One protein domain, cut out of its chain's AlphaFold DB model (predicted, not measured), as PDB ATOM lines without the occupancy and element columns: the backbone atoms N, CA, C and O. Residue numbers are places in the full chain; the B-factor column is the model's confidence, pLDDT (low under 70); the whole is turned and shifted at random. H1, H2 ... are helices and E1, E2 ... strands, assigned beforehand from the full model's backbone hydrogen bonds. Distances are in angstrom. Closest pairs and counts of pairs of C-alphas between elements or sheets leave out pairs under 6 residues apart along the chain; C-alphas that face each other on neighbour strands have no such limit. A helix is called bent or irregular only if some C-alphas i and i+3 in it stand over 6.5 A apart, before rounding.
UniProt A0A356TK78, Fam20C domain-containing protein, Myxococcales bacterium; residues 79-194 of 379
ATOM      1  N   PHE A  79      -3.583  32.524  30.632       96.75
ATOM      2  CA  PHE A  79      -3.921  33.751  29.946       96.75
ATOM      3  C   PHE A  79      -4.074  33.432  28.462       96.75
ATOM      4  O   PHE A  79      -3.081  33.226  27.757       96.75
ATOM      5  N   PHE A  80      -5.323  33.331  28.007       93.81
ATOM      6  CA  PHE A  80      -5.664  32.827  26.674       93.81
ATOM      7  C   PHE A  80      -4.991  31.471  26.389       93.81
ATOM      8  O   PHE A  80      -5.257  30.486  27.076       93.81
ATOM      9  N   GLU A  81      -4.106  31.393  25.397       92.88
ATOM     10  CA  GLU A  81      -3.397  30.159  25.049       92.88
ATOM     11  C   GLU A  81      -2.182  29.861  25.949       92.88
ATOM     12  O   GLU A  81      -1.717  28.716  26.023       92.88
ATOM     13  N   HIS A  82      -1.698  30.844  26.710       95.81
ATOM     14  CA  HIS A  82      -0.470  30.734  27.497       95.81
ATOM     15  C   HIS A  82      -0.735  30.236  28.918       95.81
ATOM     16  O   HIS A  82      -1.593  30.765  29.614       95.81
ATOM     17  N   ARG A  83       0.036  29.248  29.394       96.81
ATOM     18  CA  ARG A  83      -0.021  28.811  30.803       96.81
ATOM     19  C   ARG A  83       0.628  29.839  31.723       96.81
ATOM     20  O   ARG A  83       1.743  30.284  31.460       96.81
ATOM     21  N   ASP A  84      -0.005  30.105  32.859       97.31
ATOM     22  CA  ASP A  84       0.470  31.112  33.811       97.31
ATOM     23  C   ASP A  84       1.747  30.689  34.529       97.31
ATOM     24  O   ASP A  84       2.666  31.484  34.693       97.31
ATOM     25  N   ALA A  85       1.809  29.430  34.971       96.69
ATOM     26  CA  ALA A  85       2.887  28.924  35.818       96.69
ATOM     27  C   ALA A  85       4.307  29.155  35.250       96.69
ATOM     28  O   ALA A  85       5.141  29.689  35.987       96.69
ATOM     29  N   PRO A  86       4.624  28.804  33.983       97.81
ATOM     30  CA  PRO A  86       5.952  29.073  33.429       97.81
ATOM     31  C   PRO A  86       6.256  30.575  33.346       97.81
ATOM     32  O   PRO A  86       7.355  30.980  33.721       97.81
ATOM     33  N   ILE A  87       5.282  31.399  32.947       98.19
ATOM     34  CA  ILE A  87       5.448  32.855  32.841       98.19
ATOM     35  C   ILE A  87       5.702  33.465  34.221       98.19
ATOM     36  O   ILE A  87       6.679  34.181  34.413       98.19
ATOM     37  N   ARG A  88       4.875  33.141  35.223       97.94
ATOM     38  CA  ARG A  88       5.044  33.639  36.597       97.94
ATOM     39  C   ARG A  88       6.362  33.187  37.211       97.94
ATOM     40  O   ARG A  88       6.989  33.963  37.926       97.94
ATOM     41  N   ARG A  89       6.821  31.965  36.914       98.06
ATOM     42  CA  ARG A  89       8.140  31.487  37.350       98.06
ATOM     43  C   ARG A  89       9.266  32.331  36.750       98.06
ATOM     44  O   ARG A  89      10.165  32.707  37.500       98.06
ATOM     45  N   ALA A  90       9.207  32.633  35.452       98.25
ATOM     46  CA  ALA A  90      10.181  33.499  34.792       98.25
ATOM     47  C   ALA A  90      10.148  34.914  35.387       98.25
ATOM     48  O   ALA A  90      11.160  35.380  35.902       98.25
ATOM     49  N   LEU A  91       8.972  35.547  35.463       98.50
ATOM     50  CA  LEU A  91       8.823  36.880  36.058       98.50
ATOM     51  C   LEU A  91       9.321  36.942  37.505       98.50
ATOM     52  O   LEU A  91       9.934  37.931  37.888       98.50
ATOM     53  N   SER A  92       9.091  35.902  38.306       97.75
ATOM     54  CA  SER A  92       9.496  35.866  39.715       97.75
ATOM     55  C   SER A  92      10.999  35.649  39.909       97.75
ATOM     56  O   SER A  92      11.556  36.204  40.853       97.75
ATOM     57  N   ARG A  93      11.648  34.834  39.065       96.94
ATOM     58  CA  ARG A  93      13.004  34.313  39.331       96.94
ATOM     59  C   ARG A  93      14.057  34.669  38.290       96.94
ATOM     60  O   ARG A  93      15.230  34.505  38.584       96.94
ATOM     61  N   GLY A  94      13.659  35.062  37.085       97.69
ATOM     62  CA  GLY A  94      14.592  35.317  35.993       97.69
ATOM     63  C   GLY A  94      15.422  36.564  36.258       97.69
ATOM     64  O   GLY A  94      14.888  37.567  36.739       97.69
ATOM     65  N   ASP A  95      16.710  36.501  35.949       98.00
ATOM     66  CA  ASP A  95      17.632  37.623  36.091       98.00
ATOM     67  C   ASP A  95      17.306  38.732  35.087       98.00
ATOM     68  O   ASP A  95      16.798  38.477  33.993       98.00
ATOM     69  N   VAL A  96      17.521  39.984  35.495       98.12
ATOM     70  CA  VAL A  96      17.199  41.159  34.676       98.12
ATOM     71  C   VAL A  96      18.341  41.426  33.701       98.12
ATOM     72  O   VAL A  96      19.436  41.782  34.127       98.12
ATOM     73  N   ALA A  97      18.044  41.338  32.405       98.06
ATOM     74  CA  ALA A  97      18.977  41.645  31.326       98.06
ATOM     75  C   ALA A  97      18.964  43.140  30.974       98.06
ATOM     76  O   ALA A  97      20.001  43.764  30.755       98.06
ATOM     77  N   GLU A  98      17.764  43.726  30.898       98.00
ATOM     78  CA  GLU A  98      17.572  45.107  30.462       98.00
ATOM     79  C   GLU A  98      16.378  45.758  31.165       98.00
ATOM     80  O   GLU A  98      15.335  45.141  31.383       98.00
ATOM     81  N   VAL A  99      16.512  47.051  31.465       97.81
ATOM     82  CA  VAL A  99      15.434  47.897  31.978       97.81
ATOM     83  C   VAL A  99      15.289  49.113  31.072       97.81
ATOM     84  O   VAL A  99      16.257  49.812  30.778       97.81
ATOM     85  N   ARG A 100      14.058  49.410  30.658       96.75
ATOM     86  CA  ARG A 100      13.701  50.626  29.925       96.75
ATOM     87  C   ARG A 100      12.559  51.332  30.626       96.75
ATOM     88  O   ARG A 100      11.603  50.702  31.078       96.75
ATOM     89  N   ARG A 101      12.597  52.662  30.655       94.88
ATOM     90  CA  ARG A 101      11.450  53.446  31.118       94.88
ATOM     91  C   ARG A 101      10.251  53.198  30.193       94.88
ATOM     92  O   ARG A 101      10.355  53.301  28.969       94.88
ATOM     93  N   GLY A 102       9.110  52.872  30.788       89.81
ATOM     94  CA  GLY A 102       7.825  52.820  30.103       89.81
ATOM     95  C   GLY A 102       7.397  54.207  29.622       89.81
ATOM     96  O   GLY A 102       7.853  55.237  30.120       89.81
ATOM     97  N   HIS A 103       6.514  54.242  28.627       81.06
ATOM     98  CA  HIS A 103       6.012  55.489  28.056       81.06
ATOM     99  C   HIS A 103       4.523  55.647  28.360       81.06
ATOM    100  O   HIS A 103       3.750  54.704  28.214       81.06
ATOM    101  N   GLY A 104       4.120  56.864  28.730       71.38
ATOM    102  CA  GLY A 104       2.732  57.193  29.057       71.38
ATOM    103  C   GLY A 104       2.381  57.005  30.535       71.38
ATOM    104  O   GLY A 104       3.230  56.687  31.363       71.38
ATOM    105  N   GLY A 105       1.112  57.255  30.865       77.06
ATOM    106  CA  GLY A 105       0.598  57.164  32.233       77.06
ATOM    107  C   GLY A 105       0.976  58.345  33.132       77.06
ATOM    108  O   GLY A 105       1.771  59.213  32.774       77.06
ATOM    109  N   ARG A 106       0.354  58.396  34.314       83.44
ATOM    110  CA  ARG A 106       0.632  59.419  35.338       83.44
ATOM    111  C   ARG A 106       1.731  58.981  36.303       83.44
ATOM    112  O   ARG A 106       2.481  59.836  36.747       83.44
ATOM    113  N   SER A 107       1.877  57.680  36.536       88.56
ATOM    114  CA  SER A 107       2.953  57.066  37.321       88.56
ATOM    115  C   SER A 107       4.118  56.603  36.440       88.56
ATOM    116  O   SER A 107       3.983  56.487  35.217       88.56
ATOM    117  N   LEU A 108       5.263  56.327  37.064       92.94
ATOM    118  CA  LEU A 108       6.373  55.624  36.431       92.94
ATOM    119  C   LEU A 108       6.085  54.128  36.334       92.94
ATOM    120  O   LEU A 108       5.412  53.522  37.170       92.94
ATOM    121  N   SER A 109       6.597  53.521  35.278       94.69
ATOM    122  CA  SER A 109       6.590  52.079  35.055       94.69
ATOM    123  C   SER A 109       7.728  51.749  34.099       94.69
ATOM    124  O   SER A 109       8.236  52.637  33.410       94.69
ATOM    125  N   PHE A 110       8.140  50.490  34.059       97.06
ATOM    126  CA  PHE A 110       9.361  50.073  33.380       97.06
ATOM    127  C   PHE A 110       9.091  48.825  32.555       97.06
ATOM    128  O   PHE A 110       8.466  47.890  33.038       97.06
ATOM    129  N   ARG A 111       9.560  48.796  31.309       97.31
ATOM    130  CA  ARG A 111       9.650  47.550  30.549       97.31
ATOM    131  C   ARG A 111      10.955  46.876  30.944       97.31
ATOM    132  O   ARG A 111      12.007  47.506  30.868       97.31
ATOM    133  N   VAL A 112      10.870  45.633  31.384       98.31
ATOM    134  CA  VAL A 112      12.007  44.847  31.856       98.31
ATOM    135  C   VAL A 112      12.094  43.587  31.008       98.31
ATOM    136  O   VAL A 112      11.089  42.899  30.834       98.31
ATOM    137  N   THR A 113      13.288  43.303  30.504       98.38
ATOM    138  CA  THR A 113      13.612  42.081  29.767       98.38
ATOM    139  C   THR A 113      14.497  41.217  30.650       98.38
ATOM    140  O   THR A 113      15.460  41.713  31.239       98.38
ATOM    141  N   LEU A 114      14.152  39.941  30.770       98.56
ATOM    142  CA  LEU A 114      14.916  38.949  31.518       98.56
ATOM    143  C   LEU A 114      15.908  38.220  30.607       98.56
ATOM    144  O   LEU A 114      15.753  38.231  29.385       98.56
ATOM    145  N   ASP A 115      16.904  37.559  31.196       98.19
ATOM    146  CA  ASP A 115      17.958  36.845  30.455       98.19
ATOM    147  C   ASP A 115      17.420  35.735  29.535       98.19
ATOM    148  O   ASP A 115      18.010  35.438  28.496       98.19
ATOM    149  N   ASP A 116      16.275  35.138  29.879       97.00
ATOM    150  CA  ASP A 116      15.604  34.128  29.050       97.00
ATOM    151  C   ASP A 116      14.755  34.728  27.910       97.00
ATOM    152  O   ASP A 116      14.093  33.996  27.172       97.00
ATOM    153  N   GLY A 117      14.774  36.055  27.759       97.44
ATOM    154  CA  GLY A 117      13.994  36.807  26.781       97.44
ATOM    155  C   GLY A 117      12.562  37.117  27.219       97.44
ATOM    156  O   GLY A 117      11.854  37.811  26.489       97.44
ATOM    157  N   THR A 118      12.115  36.653  28.391       98.12
ATOM    158  CA  THR A 118      10.801  37.020  28.932       98.12
ATOM    159  C   THR A 118      10.755  38.520  29.190       98.12
ATOM    160  O   THR A 118      11.609  39.076  29.879       98.12
ATOM    161  N   GLU A 119       9.721  39.179  28.683       98.31
ATOM    162  CA  GLU A 119       9.486  40.595  28.934       98.31
ATOM    163  C   GLU A 119       8.324  40.798  29.906       98.31
ATOM    164  O   GLU A 119       7.342  40.047  29.928       98.31
ATOM    165  N   GLY A 120       8.408  41.867  30.689       97.88
ATOM    166  CA  GLY A 120       7.321  42.307  31.543       97.88
ATOM    167  C   GLY A 120       7.278  43.817  31.722       97.88
ATOM    168  O   GLY A 120       8.236  44.545  31.457       97.88
ATOM    169  N   TYR A 121       6.138  44.292  32.198       97.31
ATOM    170  CA  TYR A 121       5.903  45.662  32.606       97.31
ATOM    171  C   TYR A 121       5.879  45.739  34.132       97.31
ATOM    172  O   TYR A 121       4.992  45.193  34.790       97.31
ATOM    173  N   PHE A 122       6.882  46.399  34.698       97.75
ATOM    174  CA  PHE A 122       7.055  46.588  36.127       97.75
ATOM    175  C   PHE A 122       6.437  47.913  36.583       97.75
ATOM    176  O   PHE A 122       6.812  48.991  36.110       97.75
ATOM    177  N   LYS A 123       5.487  47.829  37.515       96.00
ATOM    178  CA  LYS A 123       4.795  48.959  38.142       96.00
ATOM    179  C   LYS A 123       5.229  49.056  39.616       96.00
ATOM    180  O   LYS A 123       4.687  48.314  40.437       96.00
ATOM    181  N   PRO A 124       6.199  49.925  39.959       96.12
ATOM    182  CA  PRO A 124       6.750  49.993  41.312       96.12
ATOM    183  C   PRO A 124       5.852  50.721  42.310       96.12
ATOM    184  O   PRO A 124       4.996  51.527  41.928       96.12
ATOM    185  N   ALA A 125       6.139  50.504  43.592       95.00
ATOM    186  CA  ALA A 125       5.651  51.282  44.720       95.00
ATOM    187  C   ALA A 125       6.011  52.768  44.578       95.00
ATOM    188  O   ALA A 125       7.166  53.140  44.379       95.00
ATOM    189  N   GLN A 126       5.003  53.636  44.667       92.75
ATOM    190  CA  GLN A 126       5.124  55.065  44.384       92.75
ATOM    191  C   GLN A 126       4.203  55.877  45.299       92.75
ATOM    192  O   GLN A 126       3.169  55.380  45.735       92.75
ATOM    193  N   SER A 127       4.526  57.149  45.557       89.38
ATOM    194  CA  SER A 127       3.636  58.054  46.314       89.38
ATOM    195  C   SER A 127       2.433  58.568  45.532       89.38
ATOM    196  O   SER A 127       1.589  59.258  46.107       89.38
ATOM    197  N   PHE A 128       2.352  58.286  44.232       80.88
ATOM    198  CA  PHE A 128       1.236  58.726  43.410       80.88
ATOM    199  C   PHE A 128      -0.094  58.167  43.940       80.88
ATOM    200  O   PHE A 128      -0.380  56.972  43.858       80.88
ATOM    201  N   ASN A 129      -0.924  59.057  44.484       66.38
ATOM    202  CA  ASN A 129      -2.161  58.681  45.153       66.38
ATOM    203  C   ASN A 129      -3.170  58.062  44.166       66.38
ATOM    204  O   ASN A 129      -3.508  58.664  43.144       66.38
ATOM    205  N   GLY A 130      -3.688  56.881  44.511       65.31
ATOM    206  CA  GLY A 130      -4.752  56.196  43.772       65.31
ATOM    207  C   GLY A 130      -4.303  55.089  42.818       65.31
ATOM    208  O   GLY A 130      -5.169  54.505  42.175       65.31
ATOM    209  N   MET A 131      -3.004  54.784  42.729       76.00
ATOM    210  CA  MET A 131      -2.492  53.601  42.028       76.00
ATOM    211  C   MET A 131      -1.698  52.743  43.005       76.00
ATOM    212  O   MET A 131      -0.727  53.207  43.594       76.00
ATOM    213  N   ASN A 132      -2.118  51.498  43.176       87.88
ATOM    214  CA  ASN A 132      -1.496  50.547  44.075       87.88
ATOM    215  C   ASN A 132      -1.050  49.317  43.286       87.88
ATOM    216  O   ASN A 132      -1.865  48.636  42.669       87.88
ATOM    217  N   TRP A 133       0.244  49.017  43.316       93.56
ATOM    218  CA  TRP A 133       0.780  47.852  42.624       93.56
ATOM    219  C   TRP A 133       0.215  46.540  43.189       93.56
ATOM    220  O   TRP A 133      -0.012  45.607  42.423       93.56
ATOM    221  N   THR A 134      -0.120  46.472  44.486       95.00
ATOM    222  CA  THR A 134      -0.734  45.262  45.055       95.00
ATOM    223  C   THR A 134      -2.122  45.001  44.473       95.00
ATOM    224  O   THR A 134      -2.533  43.849  44.373       95.00
ATOM    225  N   ALA A 135      -2.821  46.045  44.007       96.06
ATOM    226  CA  ALA A 135      -4.113  45.906  43.343       96.06
ATOM    227  C   ALA A 135      -3.997  45.221  41.970       96.06
ATOM    228  O   ALA A 135      -4.925  44.518  41.583       96.06
ATOM    229  N   GLU A 136      -2.869  45.358  41.263       97.25
ATOM    230  CA  GLU A 136      -2.612  44.599  40.025       97.25
ATOM    231  C   GLU A 136      -2.476  43.100  40.317       97.25
ATOM    232  O   GLU A 136      -3.060  42.275  39.616       97.25
ATOM    233  N   ILE A 137      -1.760  42.744  41.389       98.06
ATOM    234  CA  ILE A 137      -1.585  41.343  41.800       98.06
ATOM    235  C   ILE A 137      -2.910  40.755  42.281       98.06
ATOM    236  O   ILE A 137      -3.306  39.677  41.842       98.06
ATOM    237  N   ALA A 138      -3.638  41.494  43.117       97.94
ATOM    238  CA  ALA A 138      -4.967  41.108  43.573       97.94
ATOM    239  C   ALA A 138      -5.938  40.896  42.401       97.94
ATOM    240  O   ALA A 138      -6.631  39.886  42.334       97.94
ATOM    241  N   ALA A 139      -5.941  41.808  41.429       98.12
ATOM    242  CA  ALA A 139      -6.767  41.692  40.235       98.12
ATOM    243  C   ALA A 139      -6.434  40.440  39.413       98.12
ATOM    244  O   ALA A 139      -7.358  39.764  38.968       98.12
ATOM    245  N   TYR A 140      -5.149  40.099  39.265       98.19
ATOM    246  CA  TYR A 140      -4.735  38.862  38.599       98.19
ATOM    247  C   TYR A 140      -5.296  37.613  39.292       98.19
ATOM    248  O   TYR A 140      -5.880  36.750  38.641       98.19
ATOM    249  N   HIS A 141      -5.159  37.515  40.615       97.88
ATOM    250  CA  HIS A 141      -5.665  36.348  41.342       97.88
ATOM    251  C   HIS A 141      -7.199  36.293  41.329       97.88
ATOM    252  O   HIS A 141      -7.756  35.219  41.122       97.88
ATOM    253  N   LEU A 142      -7.888  37.435  41.457       98.19
ATOM    254  CA  LEU A 142      -9.351  37.498  41.362       98.19
ATOM    255  C   LEU A 142      -9.847  37.048  39.980       98.19
ATOM    256  O   LEU A 142     -10.826  36.319  39.891       98.19
ATOM    257  N   ASP A 143      -9.165  37.445  38.905       98.44
ATOM    258  CA  ASP A 143      -9.481  37.006  37.542       98.44
ATOM    259  C   ASP A 143      -9.410  35.475  37.404       98.44
ATOM    260  O   ASP A 143     -10.274  34.875  36.759       98.44
ATOM    261  N   ARG A 144      -8.439  34.829  38.065       97.50
ATOM    262  CA  ARG A 144      -8.317  33.363  38.069       97.50
ATOM    263  C   ARG A 144      -9.382  32.667  38.903       97.50
ATOM    264  O   ARG A 144      -9.895  31.642  38.452       97.50
ATOM    265  N   GLU A 145      -9.742  33.217  40.063       96.25
ATOM    266  CA  GLU A 145     -10.853  32.699  40.878       96.25
ATOM    267  C   GLU A 145     -12.198  32.808  40.141       96.25
ATOM    268  O   GLU A 145     -13.057  31.945  40.287       96.25
ATOM    269  N   LEU A 146     -12.366  33.832  39.297       97.50
ATOM    270  CA  LEU A 146     -13.562  34.020  38.472       97.50
ATOM    271  C   LEU A 146     -13.526  33.246  37.141       97.50
ATOM    272  O   LEU A 146     -14.486  33.303  36.376       97.50
ATOM    273  N   GLY A 147     -12.437  32.525  36.856       96.31
ATOM    274  CA  GLY A 147     -12.301  31.697  35.655       96.31
ATOM    275  C   GLY A 147     -12.149  32.478  34.346       96.31
ATOM    276  O   GLY A 147     -12.324  31.900  33.276       96.31
ATOM    277  N   PHE A 148     -11.828  33.775  34.396       97.38
ATOM    278  CA  PHE A 148     -11.775  34.615  33.197       97.38
ATOM    279  C   PHE A 148     -10.514  34.389  32.364       97.38
ATOM    280  O   PHE A 148     -10.606  34.262  31.144       97.38
ATOM    281  N   GLY A 149      -9.336  34.364  32.992       97.38
ATOM    282  CA  GLY A 149      -8.069  34.229  32.272       97.38
ATOM    283  C   GLY A 149      -7.717  35.457  31.420       97.38
ATOM    284  O   GLY A 149      -7.087  35.304  30.373       97.38
ATOM    285  N   ARG A 150      -8.141  36.669  31.818       97.88
ATOM    286  CA  ARG A 150      -8.094  37.896  30.988       97.88
ATOM    287  C   ARG A 150      -7.150  38.975  31.502       97.88
ATOM    288  O   ARG A 150      -6.826  39.904  30.759       97.88
ATOM    289  N   THR A 151      -6.656  38.868  32.729       97.94
ATOM    290  CA  THR A 151      -5.476  39.619  33.185       97.94
ATOM    291  C   THR A 151      -4.197  38.880  32.786       97.94
ATOM    292  O   THR A 151      -4.116  37.657  32.960       97.94
ATOM    293  N   ALA A 152      -3.178  39.600  32.307       98.00
ATOM    294  CA  ALA A 152      -1.868  38.999  32.041       98.00
ATOM    295  C   ALA A 152      -1.256  38.405  33.326       98.00
ATOM    296  O   ALA A 152      -1.469  38.956  34.416       98.00
ATOM    297  N   PRO A 153      -0.471  37.314  33.223       98.25
ATOM    298  CA  PRO A 153       0.197  36.723  34.374       98.25
ATOM    299  C   PRO A 153       1.042  37.761  35.107       98.25
ATOM    300  O   PRO A 153       1.827  38.479  34.490       98.25
ATOM    301  N   SER A 154       0.855  37.852  36.420       98.31
ATOM    302  CA  SER A 154       1.481  38.880  37.250       98.31
ATOM    303  C   SER A 154       2.083  38.270  38.514       98.31
ATOM    304  O   SER A 154       1.585  37.261  39.025       98.31
ATOM    305  N   VAL A 155       3.167  38.868  39.004       98.31
ATOM    306  CA  VAL A 155       3.802  38.529  40.288       98.31
ATOM    307  C   VAL A 155       4.272  39.790  40.997       98.31
ATOM    308  O   VAL A 155       4.700  40.750  40.353       98.31
ATOM    309  N   ALA A 156       4.229  39.794  42.322       98.06
ATOM    310  CA  ALA A 156       4.961  40.758  43.119       98.06
ATOM    311  C   ALA A 156       6.464  40.482  43.000       98.06
ATOM    312  O   ALA A 156       6.909  39.334  43.095       98.06
ATOM    313  N   ARG A 157       7.259  41.532  42.786       97.75
ATOM    314  CA  ARG A 157       8.717  41.427  42.709       97.75
ATOM    315  C   ARG A 157       9.385  42.684  43.249       97.75
ATOM    316  O   ARG A 157       8.902  43.788  43.018       97.75
ATOM    317  N   ALA A 158      10.510  42.502  43.931       97.56
ATOM    318  CA  ALA A 158      11.418  43.581  44.286       97.56
ATOM    319  C   ALA A 158      12.545  43.658  43.248       97.56
ATOM    320  O   ALA A 158      13.116  42.629  42.873       97.56
ATOM    321  N   LEU A 159      12.842  44.863  42.762       97.75
ATOM    322  CA  LEU A 159      13.935  45.128  41.820       97.75
ATOM    323  C   LEU A 159      14.888  46.193  42.383       97.75
ATOM    324  O   LEU A 159      14.450  47.013  43.191       97.75
ATOM    325  N   PRO A 160      16.168  46.228  41.966       97.62
ATOM    326  CA  PRO A 160      17.100  47.277  42.378       97.62
ATOM    327  C   PRO A 160      16.588  48.674  42.000       97.62
ATOM    328  O   PRO A 160      16.248  48.938  40.842       97.62
ATOM    329  N   HIS A 161      16.501  49.575  42.981       97.44
ATOM    330  CA  HIS A 161      15.983  50.925  42.766       97.44
ATOM    331  C   HIS A 161      16.910  51.771  41.888       97.44
ATOM    332  O   HIS A 161      16.432  52.537  41.054       97.44
ATOM    333  N   ASP A 162      18.222  51.624  42.051       96.44
ATOM    334  CA  ASP A 162      19.245  52.345  41.292       96.44
ATOM    335  C   ASP A 162      19.135  52.100  39.779       96.44
ATOM    336  O   ASP A 162      19.163  53.054  39.001       96.44
ATOM    337  N   ALA A 163      18.906  50.853  39.363       95.50
ATOM    338  CA  ALA A 163      18.694  50.486  37.965       95.50
ATOM    339  C   ALA A 163      17.453  51.176  37.367       95.50
ATOM    340  O   ALA A 163      17.484  51.665  36.236       95.50
ATOM    341  N   LEU A 164      16.363  51.259  38.136       96.81
ATOM    342  CA  LEU A 164      15.120  51.913  37.713       96.81
ATOM    343  C   LEU A 164      15.268  53.442  37.696       96.81
ATOM    344  O   LEU A 164      14.872  54.099  36.732       96.81
ATOM    345  N   ALA A 165      15.879  54.017  38.731       95.69
ATOM    346  CA  ALA A 165      16.117  55.450  38.841       95.69
ATOM    347  C   ALA A 165      17.064  55.957  37.744       95.69
ATOM    348  O   ALA A 165      16.821  57.018  37.172       95.69
ATOM    349  N   ALA A 166      18.093  55.185  37.377       96.06
ATOM    350  CA  ALA A 166      19.035  55.550  36.321       96.06
ATOM    351  C   ALA A 166      18.329  55.787  34.974       96.06
ATOM    352  O   ALA A 166      18.542  56.819  34.329       96.06
ATOM    353  N   VAL A 167      17.428  54.881  34.574       96.12
ATOM    354  CA  VAL A 167      16.697  54.992  33.297       96.12
ATOM    355  C   VAL A 167      15.536  55.991  33.347       96.12
ATOM    356  O   VAL A 167      15.041  56.414  32.302       96.12
ATOM    357  N   ALA A 168      15.097  56.378  34.548       94.69
ATOM    358  CA  ALA A 168      14.100  57.423  34.775       94.69
ATOM    359  C   ALA A 168      14.708  58.779  35.177       94.69
ATOM    360  O   ALA A 168      13.955  59.697  35.479       94.69
ATOM    361  N   SER A 169      16.035  58.936  35.144       90.94
ATOM    362  CA  SER A 169      16.745  60.105  35.694       90.94
ATOM    363  C   SER A 169      16.305  61.463  35.137       90.94
ATOM    364  O   SER A 169      16.385  62.470  35.834       90.94
ATOM    365  N   SER A 170      15.813  61.512  33.897       91.25
ATOM    366  CA  SER A 170      15.295  62.738  33.277       91.25
ATOM    367  C   SER A 170      13.810  63.008  33.558       91.25
ATOM    368  O   SER A 170      13.254  63.974  33.037       91.25
ATOM    369  N   ASP A 171      13.124  62.126  34.283       92.25
ATOM    370  CA  ASP A 171      11.697  62.207  34.575       92.25
ATOM    371  C   ASP A 171      11.485  62.743  35.993       92.25
ATOM    372  O   ASP A 171      11.917  62.136  36.969       92.25
ATOM    373  N   ALA A 172      10.773  63.865  36.122       91.06
ATOM    374  CA  ALA A 172      10.527  64.512  37.413       91.06
ATOM    375  C   ALA A 172       9.784  63.617  38.425       91.06
ATOM    376  O   ALA A 172       9.783  63.904  39.616       91.06
ATOM    377  N   ARG A 173       9.146  62.533  37.965       92.25
ATOM    378  CA  ARG A 173       8.438  61.575  38.823       92.25
ATOM    379  C   ARG A 173       9.363  60.567  39.499       92.25
ATOM    380  O   ARG A 173       8.875  59.753  40.274       92.25
ATOM    381  N   VAL A 174      10.669  60.571  39.214       93.12
ATOM    382  CA  VAL A 174      11.622  59.648  39.858       93.12
ATOM    383  C   VAL A 174      11.596  59.787  41.385       93.12
ATOM    384  O   VAL A 174      11.637  58.782  42.088       93.12
ATOM    385  N   ASP A 175      11.369  61.002  41.889       92.19
ATOM    386  CA  ASP A 175      11.230  61.295  43.321       92.19
ATOM    387  C   ASP A 175       9.943  60.714  43.944       92.19
ATOM    388  O   ASP A 175       9.782  60.694  45.168       92.19
ATOM    389  N   GLU A 176       8.998  60.236  43.126       93.44
ATOM    390  CA  GLU A 176       7.788  59.566  43.603       93.44
ATOM    391  C   GLU A 176       8.020  58.086  43.925       93.44
ATOM    392  O   GLU A 176       7.180  57.497  44.615       93.44
ATOM    393  N   LEU A 177       9.118  57.481  43.451       94.38
ATOM    394  CA  LEU A 177       9.476  56.094  43.750       94.38
ATOM    395  C   LEU A 177       9.695  55.906  45.261       94.38
ATOM    396  O   LEU A 177      10.211  56.781  45.955       94.38
ATOM    397  N   ARG A 178       9.281  54.752  45.789       94.62
ATOM    398  CA  ARG A 178       9.372  54.428  47.221       94.62
ATOM    399  C   ARG A 178      10.227  53.179  47.443       94.62
ATOM    400  O   ARG A 178       9.662  52.109  47.655       94.62
ATOM    401  N   PRO A 179      11.566  53.291  47.362       95.94
ATOM    402  CA  PRO A 179      12.448  52.172  47.663       95.94
ATOM    403  C   PRO A 179      12.415  51.809  49.153       95.94
ATOM    404  O   PRO A 179      12.206  52.665  50.016       95.94
ATOM    405  N   GLY A 180      12.645  50.531  49.439       95.00
ATOM    406  CA  GLY A 180      12.908  50.015  50.773       95.00
ATOM    407  C   GLY A 180      14.311  50.372  51.268       95.00
ATOM    408  O   GLY A 180      15.162  50.878  50.533       95.00
ATOM    409  N   ALA A 181      14.566  50.094  52.548       94.75
ATOM    410  CA  ALA A 181      15.855  50.376  53.187       94.75
ATOM    411  C   ALA A 181      17.017  49.525  52.635       94.75
ATOM    412  O   ALA A 181      18.178  49.881  52.815       94.75
ATOM    413  N   ASP A 182      16.708  48.414  51.969       96.38
ATOM    414  CA  ASP A 182      17.663  47.493  51.349       96.38
ATOM    415  C   ASP A 182      18.095  47.919  49.932       96.38
ATOM    416  O   ASP A 182      18.866  47.216  49.282       96.38
ATOM    417  N   GLY A 183      17.610  49.068  49.446       96.75
ATOM    418  CA  GLY A 183      17.916  49.578  48.110       96.75
ATOM    419  C   GLY A 183      17.096  48.936  46.988       96.75
ATOM    420  O   GLY A 183      17.330  49.241  45.816       96.75
ATOM    421  N   THR A 184      16.121  48.086  47.313       97.81
ATOM    422  CA  THR A 184      15.171  47.544  46.340       97.81
ATOM    423  C   THR A 184      13.857  48.319  46.360       97.81
ATOM    424  O   THR A 184      13.589  49.124  47.249       97.81
ATOM    425  N   ILE A 185      13.024  48.117  45.346       97.06
ATOM    426  CA  ILE A 185      11.672  48.656  45.284       97.06
ATOM    427  C   ILE A 185      10.707  47.552  44.877       97.06
ATOM    428  O   ILE A 185      10.906  46.868  43.872       97.06
ATOM    429  N   GLU A 186       9.663  47.377  45.678       97.00
ATOM    430  CA  GLU A 186       8.593  46.423  45.408       97.00
ATOM    431  C   GLU A 186       7.680  46.935  44.294       97.00
ATOM    432  O   GLU A 186       7.512  48.141  44.096       97.00
ATOM    433  N   GLY A 187       7.057  46.017  43.566       96.75
ATOM    434  CA  GLY A 187       6.101  46.359  42.530       96.75
ATOM    435  C   GLY A 187       5.416  45.143  41.934       96.75
ATOM    436  O   GLY A 187       5.781  43.995  42.187       96.75
ATOM    437  N   ALA A 188       4.428  45.417  41.090       97.94
ATOM    438  CA  ALA A 188       3.801  44.401  40.265       97.94
ATOM    439  C   ALA A 188       4.612  44.222  38.987       97.94
ATOM    440  O   ALA A 188       4.834  45.189  38.255       97.94
ATOM    441  N   PHE A 189       5.025  42.992  38.702       98.38
ATOM    442  CA  PHE A 189       5.663  42.626  37.452       98.38
ATOM    443  C   PHE A 189       4.683  41.820  36.605       98.38
ATOM    444  O   PHE A 189       4.327  40.691  36.944       98.38
ATOM    445  N   ILE A 190       4.202  42.445  35.536       98.38
ATOM    446  CA  ILE A 190       3.107  41.953  34.701       98.38
ATOM    447  C   ILE A 190       3.702  41.481  33.383       98.38
ATOM    448  O   ILE A 190       4.489  42.207  32.785       98.38
ATOM    449  N   TRP A 191       3.343  40.295  32.908       98.50
ATOM    450  CA  TRP A 191       3.854  39.783  31.640       98.50
ATOM    451  C   TRP A 191       3.559  40.735  30.473       98.50
ATOM    452  O   TRP A 191       2.456  41.279  30.358       98.50
ATOM    453  N   TRP A 192       4.551  40.942  29.609       97.00
ATOM    454  CA  TRP A 192       4.391  41.756  28.413       97.00
ATOM    455  C   TRP A 192       3.729  40.927  27.314       97.00
ATOM    456  O   TRP A 192       4.315  39.974  26.809       97.00
ATOM    457  N   VAL A 193       2.517  41.322  26.926       94.81
ATOM    458  CA  VAL A 193       1.785  40.696  25.820       94.81
ATOM    459  C   VAL A 193       2.416  41.150  24.496       94.81
ATOM    460  O   VAL A 193       2.406  42.355  24.213       94.81
ATOM    461  N   PRO A 194       3.005  40.239  23.698       91.75
ATOM    462  CA  PRO A 194       3.708  40.612  22.472       91.75
ATOM    463  C   PRO A 194       2.752  41.064  21.363       91.75
ATOM    464  O   PRO A 194       3.117  41.892  20.521       91.75
TER     465      PRO A 194
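What this domain is: This is residues 79 to 194 of the 379 residues of the protein "Fam20C domain-containing protein" of Myxococcales bacterium (UniProt A0A356TK78). A strongly twisted sheet of five strands curls round helix H1, while the longest helix, H2, covers part of the other face over E4 and E5. H3 packs on the same face as H1, by E1, and the short H4 lies beyond H3, off the sheet. The printed part has 116 residues, with four named helices and five named strands in the order H1, E1, E2, E3, H2, E4, H3, H4, E5; the sheet's order is E1, E2, E3, E5, E4, antiparallel throughout. The class is mixed, helices and strands; the whole is compact, with a radius of gyration of the C-alphas of 13.9 A and spans of 40 by 32 by 27 A.

Where its parts are: H1, residues 84 to 93, begins at C-alpha 84 (0.470, 31.112, 33.811) and is 14.1 A long. E1 is residues 96 to 101, E2 residues 110 to 114 and E3 residues 119 to 124, the last 15.8 A long. H2, residues 133 to 145, begins at C-alpha 133 (0.780, 47.852, 42.624) and is 19.2 A long. E4, residues 154 to 160, is 18.5 A long. H3 is residues 161 to 167. H4, residues 172 to 176, is irregular, but only just: C-alphas 172 and 175 are 6.8 A apart. E5, residues 184 to 191, is 20.1 A long, bends by 58 degrees at residue 187 and ends at C-alpha 191 (3.854, 39.783, 31.640).

How they stand to each other: E1, E2 and E3 form a meander, each strand the antiparallel neighbour of the one before, in two hairpins; N 100 and O 111 are 2.8 A apart, N 122 and O 110 2.7 A. E3 and E5 pair through N 121 and O 190, 2.7 A, and E5 and E4 through N 185 and O 159, 2.8 A. E3, H2 and E4 make a split strand-helix-strand unit, two strands of one sheet joined through a helix and not neighbours, with E5 between them in the sheet; its crossover is right-handed. The sheet curls round H1; the closest C-alphas of H1 and E4, Arg 88 and Val 155, are 6.3 A apart. H3 is on the same face, with the C-alphas of Arg 101 in E1 and Val 167 closest at 5.9 A. H2 is on the opposite face at a height over the sheet of 8.7 A, along the strands, at 9 degrees to E4 on the local plane; the closest C-alphas of H2 and E5, Trp 133 and Ala 188, are 5.2 A apart. These helices on both faces give three layers. H3 and H4 are close but not clearly touching, the C-alphas of Ala 165 and Val 174 being 6.2 A apart. H1 and H2 are apart. In H1 every O i to N i+4 pair is within hydrogen-bond range, in H2 8 of 9, in H3 2 of 3 and in H4 0 of 1, with 1 of 2 O i to N i+3 pairs.

The domain as a whole: The farthest C-alphas, Gly 147 and Ser 170, are 41.6 A apart. The printed part has no cut, and no link is long. Mean pLDDT of the printed part is 94.8; residues 129 to 130 are under 70.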